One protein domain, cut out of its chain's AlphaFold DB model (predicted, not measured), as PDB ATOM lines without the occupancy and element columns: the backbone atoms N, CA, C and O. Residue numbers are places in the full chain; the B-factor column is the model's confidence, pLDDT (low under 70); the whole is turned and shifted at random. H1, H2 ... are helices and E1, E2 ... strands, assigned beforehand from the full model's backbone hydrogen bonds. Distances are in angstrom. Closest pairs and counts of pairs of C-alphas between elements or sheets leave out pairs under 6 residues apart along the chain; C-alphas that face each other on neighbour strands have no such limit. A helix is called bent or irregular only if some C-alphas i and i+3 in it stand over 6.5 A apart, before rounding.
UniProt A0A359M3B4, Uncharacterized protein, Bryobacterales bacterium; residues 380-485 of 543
ATOM      1  N   ARG A 380     508.177 419.324 461.809       81.50
ATOM      2  CA  ARG A 380     508.655 419.397 460.434       81.50
ATOM      3  C   ARG A 380     509.699 420.493 460.345       81.50
ATOM      4  O   ARG A 380     509.525 421.561 460.921       81.50
ATOM      5  N   TRP A 381     510.738 420.241 459.570       81.38
ATOM      6  CA  TRP A 381     511.680 421.267 459.161       81.38
ATOM      7  C   TRP A 381     511.512 421.552 457.668       81.38
ATOM      8  O   TRP A 381     511.045 420.694 456.915       81.38
ATOM      9  N   SER A 382     511.842 422.763 457.241       78.69
ATOM     10  CA  SER A 382     511.874 423.130 455.827       78.69
ATOM     11  C   SER A 382     513.029 424.076 455.553       78.69
ATOM     12  O   SER A 382     513.328 424.943 456.373       78.69
ATOM     13  N   LEU A 383     513.618 423.947 454.371       77.62
ATOM     14  CA  LEU A 383     514.582 424.891 453.829       77.62
ATOM     15  C   LEU A 383     514.090 425.303 452.443       77.62
ATOM     16  O   LEU A 383     513.804 424.445 451.610       77.62
ATOM     17  N   SER A 384     513.977 426.603 452.213       70.75
ATOM     18  CA  SER A 384     513.522 427.179 450.952       70.75
ATOM     19  C   SER A 384     514.486 428.282 450.543       70.75
ATOM     20  O   SER A 384     514.942 429.051 451.385       70.75
ATOM     21  N   GLY A 385     514.794 428.383 449.257       69.44
ATOM     22  CA  GLY A 385     515.701 429.399 448.737       69.44
ATOM     23  C   GLY A 385     515.358 429.800 447.307       69.44
ATOM     24  O   GLY A 385     514.478 429.194 446.688       69.44
ATOM     25  N   PRO A 386     516.027 430.834 446.779       65.94
ATOM     26  CA  PRO A 386     515.794 431.328 445.432       65.94
ATOM     27  C   PRO A 386     516.101 430.261 444.373       65.94
ATOM     28  O   PRO A 386     517.176 429.667 444.365       65.94
ATOM     29  N   ALA A 387     515.174 430.062 443.434       54.41
ATOM     30  CA  ALA A 387     515.446 429.340 442.195       54.41
ATOM     31  C   ALA A 387     516.024 430.331 441.167       54.41
ATOM     32  O   ALA A 387     515.285 431.119 440.581       54.41
ATOM     33  N   GLY A 388     517.348 430.330 440.977       60.34
ATOM     34  CA  GLY A 388     518.052 431.225 440.045       60.34
ATOM     35  C   GLY A 388     518.894 432.301 440.741       60.34
ATOM     36  O   GLY A 388     519.334 432.125 441.874       60.34
ATOM     37  N   THR A 389     519.170 433.420 440.060       57.75
ATOM     38  CA  THR A 389     520.029 434.477 440.626       57.75
ATOM     39  C   THR A 389     519.382 435.114 441.860       57.75
ATOM     40  O   THR A 389     518.193 435.444 441.832       57.75
ATOM     41  N   MET A 390     520.181 435.386 442.897       49.66
ATOM     42  CA  MET A 390     519.743 436.024 444.154       49.66
ATOM     43  C   MET A 390     519.057 437.392 443.968       49.66
ATOM     44  O   MET A 390     518.430 437.894 444.890       49.66
ATOM     45  N   ARG A 391     519.156 438.012 442.783       51.09
ATOM     46  CA  ARG A 391     518.522 439.300 442.461       51.09
ATOM     47  C   ARG A 391     517.022 439.201 442.138       51.09
ATOM     48  O   ARG A 391     516.352 440.226 442.161       51.09
ATOM     49  N   LEU A 392     516.508 438.006 441.823       51.34
ATOM     50  CA  LEU A 392     515.117 437.782 441.382       51.34
ATOM     51  C   LEU A 392     514.397 436.652 442.134       51.34
ATOM     52  O   LEU A 392     513.169 436.650 442.191       51.34
ATOM     53  N   GLY A 393     515.129 435.693 442.705       53.19
ATOM     54  CA  GLY A 393     514.548 434.680 443.582       53.19
ATOM     55  C   GLY A 393     514.445 435.215 445.012       53.19
ATOM     56  O   GLY A 393     515.373 435.866 445.476       53.19
ATOM     57  N   GLY A 394     513.323 434.963 445.688       60.41
ATOM     58  CA  GLY A 394     513.013 435.469 447.033       60.41
ATOM     59  C   GLY A 394     513.986 435.058 448.161       60.41
ATOM     60  O   GLY A 394     515.079 434.552 447.904       60.41
ATOM     61  N   PRO A 395     513.612 435.279 449.437       69.06
ATOM     62  CA  PRO A 395     514.528 435.100 450.561       69.06
ATOM     63  C   PRO A 395     514.966 433.642 450.753       69.06
ATOM     64  O   PRO A 395     514.187 432.704 450.558       69.06
ATOM     65  N   LEU A 396     516.204 433.454 451.216       74.31
ATOM     66  CA  LEU A 396     516.632 432.186 451.805       74.31
ATOM     67  C   LEU A 396     515.925 432.043 453.156       74.31
ATOM     68  O   LEU A 396     515.961 432.958 453.972       74.31
ATOM     69  N   SER A 397     515.261 430.919 453.401       78.75
ATOM     70  CA  SER A 397     514.491 430.706 454.624       78.75
ATOM     71  C   SER A 397     514.610 429.279 455.142       78.75
ATOM     72  O   SER A 397     514.480 428.312 454.395       78.75
ATOM     73  N   GLY A 398     514.842 429.149 456.442       82.12
ATOM     74  CA  GLY A 398     514.772 427.889 457.174       82.12
ATOM     75  C   GLY A 398     513.670 427.969 458.220       82.12
ATOM     76  O   GLY A 398     513.513 429.003 458.866       82.12
ATOM     77  N   SER A 399     512.904 426.896 458.408       85.06
ATOM     78  CA  SER A 399     511.922 426.825 459.492       85.06
ATOM     79  C   SER A 399     511.949 425.483 460.203       85.06
ATOM     80  O   SER A 399     512.091 424.430 459.582       85.06
ATOM     81  N   LEU A 400     511.791 425.540 461.520       86.56
ATOM     82  CA  LEU A 400     511.511 424.417 462.398       86.56
ATOM     83  C   LEU A 400     510.118 424.632 462.968       86.56
ATOM     84  O   LEU A 400     509.860 425.632 463.629       86.56
ATOM     85  N   VAL A 401     509.216 423.699 462.703       85.69
ATOM     86  CA  VAL A 401     507.835 423.719 463.182       85.69
ATOM     87  C   VAL A 401     507.639 422.514 464.085       85.69
ATOM     88  O   VAL A 401     507.983 421.397 463.709       85.69
ATOM     89  N   THR A 402     507.060 422.723 465.257       87.75
ATOM     90  CA  THR A 402     506.680 421.665 466.187       87.75
ATOM     91  C   THR A 402     505.284 421.916 466.736       87.75
ATOM     92  O   THR A 402     504.859 423.053 466.914       87.75
ATOM     93  N   ARG A 403     504.548 420.849 467.003       84.75
ATOM     94  CA  ARG A 403     503.213 420.885 467.589       84.75
ATOM     95  C   ARG A 403     503.319 420.944 469.108       84.75
ATOM     96  O   ARG A 403     504.116 420.218 469.702       84.75
ATOM     97  N   LEU A 404     502.501 421.779 469.743       82.50
ATOM     98  CA  LEU A 404     502.514 421.906 471.200       82.50
ATOM     99  C   LEU A 404     501.873 420.672 471.871       82.50
ATOM    100  O   LEU A 404     500.869 420.167 471.375       82.50
ATOM    101  N   PRO A 405     502.413 420.181 473.002       69.44
ATOM    102  CA  PRO A 405     501.938 418.948 473.640       69.44
ATOM    103  C   PRO A 405     500.554 419.087 474.296       69.44
ATOM    104  O   PRO A 405     499.712 418.215 474.116       69.44
ATOM    105  N   VAL A 406     500.301 420.182 475.022       71.56
ATOM    106  CA  VAL A 406     499.013 420.441 475.707       71.56
ATOM    107  C   VAL A 406     497.993 421.080 474.758       71.56
ATOM    108  O   VAL A 406     496.798 420.814 474.823       71.56
ATOM    109  N   LEU A 407     498.478 421.902 473.830       73.56
ATOM    110  CA  LEU A 407     497.685 422.593 472.822       73.56
ATOM    111  C   LEU A 407     497.915 421.940 471.454       73.56
ATOM    112  O   LEU A 407     498.441 422.576 470.547       73.56
ATOM    113  N   SER A 408     497.529 420.670 471.302       68.94
ATOM    114  CA  SER A 408     497.857 419.837 470.126       68.94
ATOM    115  C   SER A 408     497.371 420.384 468.778       68.94
ATOM    116  O   SER A 408     497.858 419.973 467.729       68.94
ATOM    117  N   THR A 409     496.446 421.342 468.772       74.31
ATOM    118  CA  THR A 409     495.987 422.048 467.565       74.31
ATOM    119  C   THR A 409     496.836 423.269 467.200       74.31
ATOM    120  O   THR A 409     496.642 423.836 466.129       74.31
ATOM    121  N   PHE A 410     497.773 423.685 468.055       82.88
ATOM    122  CA  PHE A 410     498.712 424.774 467.798       82.88
ATOM    123  C   PHE A 410     500.086 424.242 467.401       82.88
ATOM    124  O   PHE A 410     500.587 423.248 467.934       82.88
ATOM    125  N   ASN A 411     500.730 424.987 466.513       84.50
ATOM    126  CA  ASN A 411     502.125 424.818 466.164       84.50
ATOM    127  C   ASN A 411     502.928 425.976 466.747       84.50
ATOM    128  O   ASN A 411     502.505 427.125 466.670       84.50
ATOM    129  N   ALA A 412     504.096 425.672 467.294       88.62
ATOM    130  CA  ALA A 412     505.168 426.623 467.498       88.62
ATOM    131  C   ALA A 412     506.161 426.477 466.345       88.62
ATOM    132  O   ALA A 412     506.553 425.365 465.991       88.62
ATOM    133  N   ALA A 413     506.579 427.582 465.747       88.25
ATOM    134  CA  ALA A 413     507.612 427.570 464.734       88.25
ATOM    135  C   ALA A 413     508.677 428.613 465.031       88.25
ATOM    136  O   ALA A 413     508.365 429.734 465.420       88.25
ATOM    137  N   VAL A 414     509.924 428.238 464.789       89.38
ATOM    138  CA  VAL A 414     511.073 429.136 464.771       89.38
ATOM    139  C   VAL A 414     511.594 429.140 463.349       89.38
ATOM    140  O   VAL A 414     511.806 428.089 462.749       89.38
ATOM    141  N   SER A 415     511.723 430.325 462.779       86.06
ATOM    142  CA  SER A 415     512.114 430.508 461.391       86.06
ATOM    143  C   SER A 415     513.207 431.552 461.293       86.06
ATOM    144  O   SER A 415     513.272 432.478 462.099       86.06
ATOM    145  N   LEU A 416     514.059 431.393 460.294       85.00
ATOM    146  CA  LEU A 416     515.157 432.289 459.990       85.00
ATOM    147  C   LEU A 416     515.060 432.649 458.509       85.00
ATOM    148  O   LEU A 416     515.038 431.751 457.670       85.00
ATOM    149  N   MET A 417     514.972 433.939 458.191       78.81
ATOM    150  CA  MET A 417     514.946 434.438 456.812       78.81
ATOM    151  C   MET A 417     516.143 435.337 456.524       78.81
ATOM    152  O   MET A 417     516.550 436.108 457.385       78.81
ATOM    153  N   ALA A 418     516.656 435.276 455.303       74.50
ATOM    154  CA  ALA A 418     517.682 436.160 454.776       74.50
ATOM    155  C   ALA A 418     517.256 436.733 453.424       74.50
ATOM    156  O   ALA A 418     516.837 435.996 452.529       74.50
ATOM    157  N   PHE A 419     517.378 438.051 453.266       66.81
ATOM    158  CA  PHE A 419     517.013 438.765 452.043       66.81
ATOM    159  C   PHE A 419     518.264 439.198 451.279       66.81
ATOM    160  O   PHE A 419     519.148 439.845 451.838       66.81
ATOM    161  N   ALA A 420     518.312 438.904 449.980       60.72
ATOM    162  CA  ALA A 420     519.327 439.459 449.092       60.72
ATOM    163  C   ALA A 420     518.996 440.918 448.707       60.72
ATOM    164  O   ALA A 420     517.835 441.319 448.605       60.72
ATOM    165  N   ASN A 421     520.027 441.727 448.462       54.81
ATOM    166  CA  ASN A 421     519.894 443.097 447.947       54.81
ATOM    167  C   ASN A 421     519.326 443.046 446.501       54.81
ATOM    168  O   ASN A 421     519.865 442.275 445.701       54.81
ATOM    169  N   PRO A 422     518.287 443.826 446.114       55.22
ATOM    170  CA  PRO A 422     517.803 445.066 446.733       55.22
ATOM    171  C   PRO A 422     516.602 444.934 447.690       55.22
ATOM    172  O   PRO A 422     516.140 445.953 448.201       55.22
ATOM    173  N   PHE A 423     516.091 443.729 447.968       54.84
ATOM    174  CA  PHE A 423     514.875 443.558 448.785       54.84
ATOM    175  C   PHE A 423     515.042 443.988 450.249       54.84
ATOM    176  O   PHE A 423     514.075 444.389 450.887       54.84
ATOM    177  N   SER A 424     516.268 444.001 450.776       54.12
ATOM    178  CA  SER A 424     516.554 444.528 452.117       54.12
ATOM    179  C   SER A 424     516.346 446.045 452.250       54.12
ATOM    180  O   SER A 424     516.163 446.530 453.361       54.12
ATOM    181  N   ARG A 425     516.344 446.810 451.144       53.69
ATOM    182  CA  ARG A 425     516.087 448.271 451.143       53.69
ATOM    183  C   ARG A 425     514.607 448.629 451.239       53.69
ATOM    184  O   ARG A 425     514.272 449.774 451.516       53.69
ATOM    185  N   LEU A 426     513.764 447.647 450.962       53.47
ATOM    186  CA  LEU A 426     512.317 447.738 450.877       53.47
ATOM    187  C   LEU A 426     511.653 447.461 452.251       53.47
ATOM    188  O   LEU A 426     510.555 447.930 452.513       53.47
ATOM    189  N   LEU A 427     512.371 446.814 453.180       55.53
ATOM    190  CA  LEU A 427     512.017 446.702 454.602       55.53
ATOM    191  C   LEU A 427     512.852 447.688 455.447       55.53
ATOM    192  O   LEU A 427     514.032 447.418 455.692       55.53
ATOM    193  N   PRO A 428     512.282 448.787 455.976       54.75
ATOM    194  CA  PRO A 428     512.985 449.713 456.869       54.75
ATOM    195  C   PRO A 428     513.546 449.018 458.119       54.75
ATOM    196  O   PRO A 428     514.622 449.378 458.592       54.75
ATOM    197  N   ALA A 429     512.866 447.970 458.597       53.38
ATOM    198  CA  ALA A 429     513.298 447.118 459.706       53.38
ATOM    199  C   ALA A 429     514.394 446.088 459.342       53.38
ATOM    200  O   ALA A 429     515.022 445.515 460.231       53.38
ATOM    201  N   ALA A 430     514.638 445.838 458.049       52.38
ATOM    202  CA  ALA A 430     515.652 444.900 457.547       52.38
ATOM    203  C   ALA A 430     516.987 445.564 457.196       52.38
ATOM    204  O   ALA A 430     517.928 444.885 456.767       52.38
ATOM    205  N   LYS A 431     517.066 446.893 457.319       51.25
ATOM    206  CA  LYS A 431     518.236 447.684 456.943       51.25
ATOM    207  C   LYS A 431     519.459 447.170 457.723       51.25
ATOM    208  O   LYS A 431     519.489 447.234 458.947       51.25
ATOM    209  N   ASN A 432     520.461 446.657 457.003       52.94
ATOM    210  CA  ASN A 432     521.753 446.149 457.501       52.94
ATOM    211  C   ASN A 432     521.793 444.799 458.252       52.94
ATOM    212  O   ASN A 432     522.826 444.501 458.852       52.94
ATOM    213  N   ARG A 433     520.762 443.940 458.219       56.22
ATOM    214  CA  ARG A 433     520.865 442.595 458.832       56.22
ATOM    215  C   ARG A 433     520.498 441.472 457.870       56.22
ATOM    216  O   ARG A 433     519.357 441.365 457.433       56.22
ATOM    217  N   GLU A 434     521.491 440.626 457.585       64.25
ATOM    218  CA  GLU A 434     521.387 439.492 456.657       64.25
ATOM    219  C   GLU A 434     520.426 438.404 457.142       64.25
ATOM    220  O   GLU A 434     519.850 437.720 456.309       64.25
ATOM    221  N   TRP A 435     520.195 438.269 458.454       74.88
ATOM    222  CA  TRP A 435     519.367 437.207 459.029       74.88
ATOM    223  C   TRP A 435     518.317 437.739 460.004       74.88
ATOM    224  O   TRP A 435     518.618 438.483 460.938       74.88
ATOM    225  N   GLN A 436     517.075 437.302 459.809       76.75
ATOM    226  CA  GLN A 436     515.900 437.734 460.551       76.75
ATOM    227  C   GLN A 436     515.208 436.530 461.187       76.75
ATOM    228  O   GLN A 436     514.472 435.805 460.506       76.75
ATOM    229  N   PRO A 437     515.449 436.277 462.484       83.25
ATOM    230  CA  PRO A 437     514.730 435.250 463.205       83.25
ATOM    231  C   PRO A 437     513.332 435.749 463.567       83.25
ATOM    232  O   PRO A 437     513.155 436.875 464.042       83.25
ATOM    233  N   PHE A 438     512.345 434.881 463.409       84.56
ATOM    234  CA  PHE A 438     511.020 435.085 463.971       84.56
ATOM    235  C   PHE A 438     510.484 433.775 464.535       84.56
ATOM    236  O   PHE A 438     510.753 432.684 464.029       84.56
ATOM    237  N   ALA A 439     509.717 433.896 465.609       87.88
ATOM    238  CA  ALA A 439     508.989 432.796 466.206       87.88
ATOM    239  C   ALA A 439     507.494 433.038 466.024       87.88
ATOM    240  O   ALA A 439     507.029 434.173 466.054       87.88
ATOM    241  N   ARG A 440     506.714 431.981 465.852       87.81
ATOM    242  CA  ARG A 440     505.255 432.071 465.801       87.81
ATOM    243  C   ARG A 440     504.636 430.937 466.586       87.81
ATOM    244  O   ARG A 440     505.168 429.829 466.590       87.81
ATOM    245  N   ILE A 441     503.514 431.223 467.225       87.81
ATOM    246  CA  ILE A 441     502.615 430.201 467.744       87.81
ATOM    247  C   ILE A 441     501.267 430.441 467.097       87.81
ATOM    248  O   ILE A 441     500.655 431.480 467.321       87.81
ATOM    249  N   ASP A 442     500.806 429.500 466.288       82.88
ATOM    250  CA  ASP A 442     499.571 429.639 465.531       82.88
ATOM    251  C   ASP A 442     498.857 428.306 465.353       82.88
ATOM    252  O   ASP A 442     499.460 427.228 465.352       82.88
ATOM    253  N   ARG A 443     497.536 428.375 465.198       78.88
ATOM    254  CA  ARG A 443     496.761 427.234 464.714       78.88
ATOM    255  C   ARG A 443     496.763 427.224 463.188       78.88
ATOM    256  O   ARG A 443     496.518 428.276 462.593       78.88
ATOM    257  N   PRO A 444     496.943 426.052 462.551       70.94
ATOM    258  CA  PRO A 444     496.736 425.934 461.120       70.94
ATOM    259  C   PRO A 444     495.293 426.310 460.777       70.94
ATOM    260  O   PRO A 444     494.372 426.145 461.584       70.94
ATOM    261  N   TYR A 445     495.103 426.841 459.572       68.31
ATOM    262  CA  TYR A 445     493.797 427.292 459.117       68.31
ATOM    263  C   TYR A 445     492.816 426.114 459.059       68.31
ATOM    264  O   TYR A 445     492.942 425.227 458.216       68.31
ATOM    265  N   LEU A 446     491.834 426.110 459.962       64.75
ATOM    266  CA  LEU A 446     490.713 425.180 459.903       64.75
ATOM    267  C   LEU A 446     489.631 425.785 459.009       64.75
ATOM    268  O   LEU A 446     489.281 426.963 459.130       64.75
ATOM    269  N   VAL A 447     489.093 424.967 458.113       59.31
ATOM    270  CA  VAL A 447     487.985 425.353 457.240       59.31
ATOM    271  C   VAL A 447     486.805 425.836 458.095       59.31
ATOM    272  O   VAL A 447     486.406 425.163 459.039       59.31
ATOM    273  N   GLY A 448     486.272 427.023 457.785       58.44
ATOM    274  CA  GLY A 448     485.161 427.643 458.522       58.44
ATOM    275  C   GLY A 448     485.571 428.679 459.578       58.44
ATOM    276  O   GLY A 448     484.717 429.427 460.048       58.44
ATOM    277  N   HIS A 449     486.859 428.809 459.915       64.38
ATOM    278  CA  HIS A 449     487.337 429.897 460.775       64.38
ATOM    279  C   HIS A 449     487.739 431.136 459.957       64.38
ATOM    280  O   HIS A 449     488.401 431.049 458.923       64.38
ATOM    281  N   GLY A 450     487.302 432.317 460.406       59.09
ATOM    282  CA  GLY A 450     487.562 433.585 459.714       59.09
ATOM    283  C   GLY A 450     489.006 434.085 459.847       59.09
ATOM    284  O   GLY A 450     489.508 434.704 458.908       59.09
ATOM    285  N   TRP A 451     489.651 433.777 460.979       65.06
ATOM    286  CA  TRP A 451     491.001 434.195 461.373       65.06
ATOM    287  C   TRP A 451     491.704 433.039 462.100       65.06
ATOM    288  O   TRP A 451     491.072 432.358 462.913       65.06
ATOM    289  N   SER A 452     492.994 432.802 461.835       67.56
ATOM    290  CA  SER A 452     493.799 431.883 462.654       67.56
ATOM    291  C   SER A 452     494.149 432.546 463.986       67.56
ATOM    292  O   SER A 452     494.562 433.699 464.015       67.56
ATOM    293  N   SER A 453     493.994 431.839 465.103       72.50
ATOM    294  CA  SER A 453     494.460 432.335 466.401       72.50
ATOM    295  C   SER A 453     495.956 432.075 466.543       72.50
ATOM    296  O   SER A 453     496.402 430.947 466.308       72.50
ATOM    297  N   GLY A 454     496.710 433.078 466.976       79.69
ATOM    298  CA  GLY A 454     498.143 432.954 467.180       79.69
ATOM    299  C   GLY A 454     498.818 434.301 467.385       79.69
ATOM    300  O   GLY A 454     498.171 435.343 467.332       79.69
ATOM    301  N   PHE A 455     500.126 434.268 467.591       82.94
ATOM    302  CA  PHE A 455     500.970 435.451 467.654       82.94
ATOM    303  C   PHE A 455     502.295 435.179 466.945       82.94
ATOM    304  O   PHE A 455     502.753 434.039 466.849       82.94
ATOM    305  N   THR A 456     502.903 436.233 466.408       82.94
ATOM    306  CA  THR A 456     504.219 436.175 465.768       82.94
ATOM    307  C   THR A 456     505.143 437.165 466.459       82.94
ATOM    308  O   THR A 456     504.796 438.331 466.616       82.94
ATOM    309  N   LEU A 457     506.306 436.685 466.884       84.94
ATOM    310  CA  LEU A 457     507.362 437.452 467.521       84.94
ATOM    311  C   LEU A 457     508.509 437.632 466.536       84.94
ATOM    312  O   LEU A 457     509.153 436.666 466.126       84.94
ATOM    313  N   MET A 458     508.785 438.885 466.201       81.62
ATOM    314  CA  MET A 458     509.914 439.281 465.371       81.62
ATOM    315  C   MET A 458     510.637 440.424 466.088       81.62
ATOM    316  O   MET A 458     510.371 441.593 465.810       81.62
ATOM    317  N   PRO A 459     511.523 440.110 467.053       74.06
ATOM    318  CA  PRO A 459     512.064 441.100 467.990       74.06
ATOM    319  C   PRO A 459     512.764 442.275 467.302       74.06
ATOM    320  O   PRO A 459     512.782 443.384 467.822       74.06
ATOM    321  N   GLN A 460     513.329 442.033 466.118       72.31
ATOM    322  CA  GLN A 460     514.105 443.018 465.371       72.31
ATOM    323  C   GLN A 460     513.252 443.987 464.539       72.31
ATOM    324  O   GLN A 460     513.778 444.993 464.082       72.31
ATOM    325  N   ALA A 461     511.959 443.703 464.342       70.56
ATOM    326  CA  ALA A 461     511.096 444.468 463.438       70.56
ATOM    327  C   ALA A 461     510.086 445.390 464.143       70.56
ATOM    328  O   ALA A 461     509.259 446.027 463.489       70.56
ATOM    329  N   GLY A 462     510.139 445.465 465.477       75.50
ATOM    330  CA  GLY A 462     509.192 446.248 466.269       75.50
ATOM    331  C   GLY A 462     507.738 445.772 466.129       75.50
ATOM    332  O   GLY A 462     507.440 444.734 465.536       75.50
ATOM    333  N   TRP A 463     506.801 446.532 466.701       77.19
ATOM    334  CA  TRP A 463     505.379 446.162 466.708       77.19
ATOM    335  C   TRP A 463     504.730 446.226 465.316       77.19
ATOM    336  O   TRP A 463     503.876 445.396 465.006       77.19
ATOM    337  N   GLN A 464     505.173 447.157 464.464       74.06
ATOM    338  CA  GLN A 464     504.679 447.310 463.092       74.06
ATOM    339  C   GLN A 464     505.048 446.097 462.233       74.06
ATOM    340  O   GLN A 464     504.177 445.526 461.580       74.06
ATOM    341  N   GLY A 465     506.303 445.632 462.305       69.44
ATOM    342  CA  GLY A 465     506.740 444.430 461.596       69.44
ATOM    343  C   GLY A 465     506.031 443.164 462.081       69.44
ATOM    344  O   GLY A 465     505.646 442.321 461.271       69.44
ATOM    345  N   MET A 466     505.770 443.049 463.389       75.69
ATOM    346  CA  MET A 466     504.969 441.944 463.935       75.69
ATOM    347  C   MET A 466     503.521 441.966 463.423       75.69
ATOM    348  O   MET A 466     502.997 440.917 463.041       75.69
ATOM    349  N   ALA A 467     502.882 443.140 463.360       74.25
ATOM    350  CA  ALA A 467     501.528 443.292 462.826       74.25
ATOM    351  C   ALA A 467     501.460 442.988 461.319       74.25
ATOM    352  O   ALA A 467     500.560 442.272 460.876       74.25
ATOM    353  N   ALA A 468     502.439 443.466 460.546       71.38
ATOM    354  CA  ALA A 468     502.551 443.196 459.117       71.38
ATOM    355  C   ALA A 468     502.736 441.696 458.841       71.38
ATOM    356  O   ALA A 468     501.981 441.112 458.064       71.38
ATOM    357  N   LEU A 469     503.671 441.039 459.535       70.44
ATOM    358  CA  LEU A 469     503.930 439.606 459.376       70.44
ATOM    359  C   LEU A 469     502.733 438.751 459.814       70.44
ATOM    360  O   LEU A 469     502.402 437.764 459.155       70.44
ATOM    361  N   TYR A 470     502.034 439.145 460.882       76.50
ATOM    362  CA  TYR A 470     500.774 438.511 461.266       76.50
ATOM    363  C   TYR A 470     499.717 438.657 460.162       76.50
ATOM    364  O   TYR A 470     499.115 437.660 459.764       76.50
ATOM    365  N   GLY A 471     499.531 439.862 459.613       74.88
ATOM    366  CA  GLY A 471     498.604 440.120 458.508       74.88
ATOM    367  C   GLY A 471     498.920 439.300 457.254       74.88
ATOM    368  O   GLY A 471     498.018 438.692 456.674       74.88
ATOM    369  N   VAL A 472     500.200 439.205 456.879       72.62
ATOM    370  CA  VAL A 472     500.672 438.377 455.757       72.62
ATOM    371  C   VAL A 472     500.385 436.896 456.005       72.62
ATOM    372  O   VAL A 472     499.827 436.240 455.128       72.62
ATOM    373  N   ASN A 473     500.669 436.372 457.202       71.12
ATOM    374  CA  ASN A 473     500.376 434.976 457.549       71.12
ATOM    375  C   ASN A 473     498.867 434.662 457.487       71.12
ATOM    376  O   ASN A 473     498.470 433.627 456.943       71.12
ATOM    377  N   GLN A 474     498.015 435.570 457.978       74.81
ATOM    378  CA  GLN A 474     496.551 435.443 457.891       74.81
ATOM    379  C   GLN A 474     496.070 435.452 456.434       74.81
ATOM    380  O   GLN A 474     495.270 434.603 456.024       74.81
ATOM    381  N   ALA A 475     496.584 436.391 455.634       71.88
ATOM    382  CA  ALA A 475     496.263 436.503 454.218       71.88
ATOM    383  C   ALA A 475     496.713 435.256 453.446       71.88
ATOM    384  O   ALA A 475     495.927 434.704 452.678       71.88
ATOM    385  N   GLN A 476     497.922 434.753 453.703       70.31
ATOM    386  CA  GLN A 476     498.459 433.548 453.079       70.31
ATOM    387  C   GLN A 476     497.607 432.316 453.411       70.31
ATOM    388  O   GLN A 476     497.196 431.602 452.498       70.31
ATOM    389  N   GLY A 477     497.259 432.085 454.682       66.81
ATOM    390  CA  GLY A 477     496.411 430.953 455.076       66.81
ATOM    391  C   GLY A 477     495.047 430.949 454.371       66.81
ATOM    392  O   GLY A 477     494.601 429.921 453.855       66.81
ATOM    393  N   ARG A 478     494.415 432.124 454.265       70.12
ATOM    394  CA  ARG A 478     493.087 432.296 453.652       70.12
ATOM    395  C   ARG A 478     493.116 432.232 452.125       70.12
ATOM    396  O   ARG A 478     492.265 431.586 451.505       70.12
ATOM    397  N   LEU A 479     494.068 432.927 451.509       66.69
ATOM    398  CA  LEU A 479     494.171 433.055 450.060       66.69
ATOM    399  C   LEU A 479     494.583 431.719 449.433       66.69
ATOM    400  O   LEU A 479     493.972 431.275 448.460       66.69
ATOM    401  N   MET A 480     495.540 431.020 450.044       65.00
ATOM    402  CA  MET A 480     496.063 429.761 449.514       65.00
ATOM    403  C   MET A 480     495.043 428.626 449.590       65.00
ATOM    404  O   MET A 480     494.960 427.827 448.655       65.00
ATOM    405  N   GLY A 481     494.204 428.595 450.632       62.84
ATOM    406  CA  GLY A 481     493.087 427.652 450.725       62.84
ATOM    407  C   GLY A 481     492.086 427.792 449.569       62.84
ATOM    408  O   GLY A 481     491.647 426.788 449.003       62.84
ATOM    409  N   ARG A 482     491.781 429.031 449.154       63.91
ATOM    410  CA  ARG A 482     490.852 429.325 448.044       63.91
ATOM    411  C   ARG A 482     491.485 429.161 446.663       63.91
ATOM    412  O   ARG A 482     490.824 428.679 445.739       63.91
ATOM    413  N   LEU A 483     492.748 429.553 446.508       62.41
ATOM    414  CA  LEU A 483     493.444 429.519 445.223       62.41
ATOM    415  C   LEU A 483     493.857 428.098 444.809       62.41
ATOM    416  O   LEU A 483     493.753 427.767 443.629       62.41
ATOM    417  N   ARG A 484     494.239 427.228 445.760       61.84
ATOM    418  CA  ARG A 484     494.659 425.839 445.473       61.84
ATOM    419  C   ARG A 484     493.514 424.905 445.044       61.84
ATOM    420  O   ARG A 484     493.784 423.752 444.741       61.84
ATOM    421  N   GLY A 485     492.269 425.397 444.973       60.12
ATOM    422  CA  GLY A 485     491.103 424.714 444.392       60.12
ATOM    423  C   GLY A 485     490.641 423.492 445.189       60.12
ATOM    424  O   GLY A 485     491.387 422.549 445.373       60.12
TER     425      GLY A 485
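AT A GLANCE: This is residues 380 to 485 of the 543 residues of an uncharacterized protein of Bryobacterales bacterium (UniProt A0A359M3B4). A twisted sheet of five antiparallel strands, a meander of successive neighbours, has one kinked helix, H1, over one face at E4 and E5: two layers. The printed part has 106 residues and runs E1 E2 E3 E4 E5 H1, with the strands in that order across the sheet; its class is mixed. It is compact, radius of gyration of the C-alphas 14.8 A, spanning 39 by 33 by 25 A.

IN THESE COORDINATES: Find C-alpha 380 at (508.655, 419.397, 460.434); there E1 begins, running to 384. Then come E2, residues 396 to 403, 23.6 A; E3, 411 to 418, 22.4 A; E4, 436 to 442; E5, 454 to 457. H1, residues 459 to 483, 31.6 A, ends at (493.444, 429.519, 445.223); it is irregular, C-alphas 460 and 463 being 9.4 A apart.

HOW THE PARTS SIT: Look across hairpin E2 and E3 for N 400 and O 414, 2.8 A, within hydrogen-bond range. H1 is on the sheet, height 9.5 A; its closest C-alphas to E5 are Met 466 and Thr 456, 6.1 A. In H1, 17 of 21 O i to N i+4 pairs are within range.

THE WHOLE: The printed part has no cut. Links E1 to E2, E3 to E4 and E4 to E5 are long; 46 residues are under pLDDT 70, among them 419 to 434.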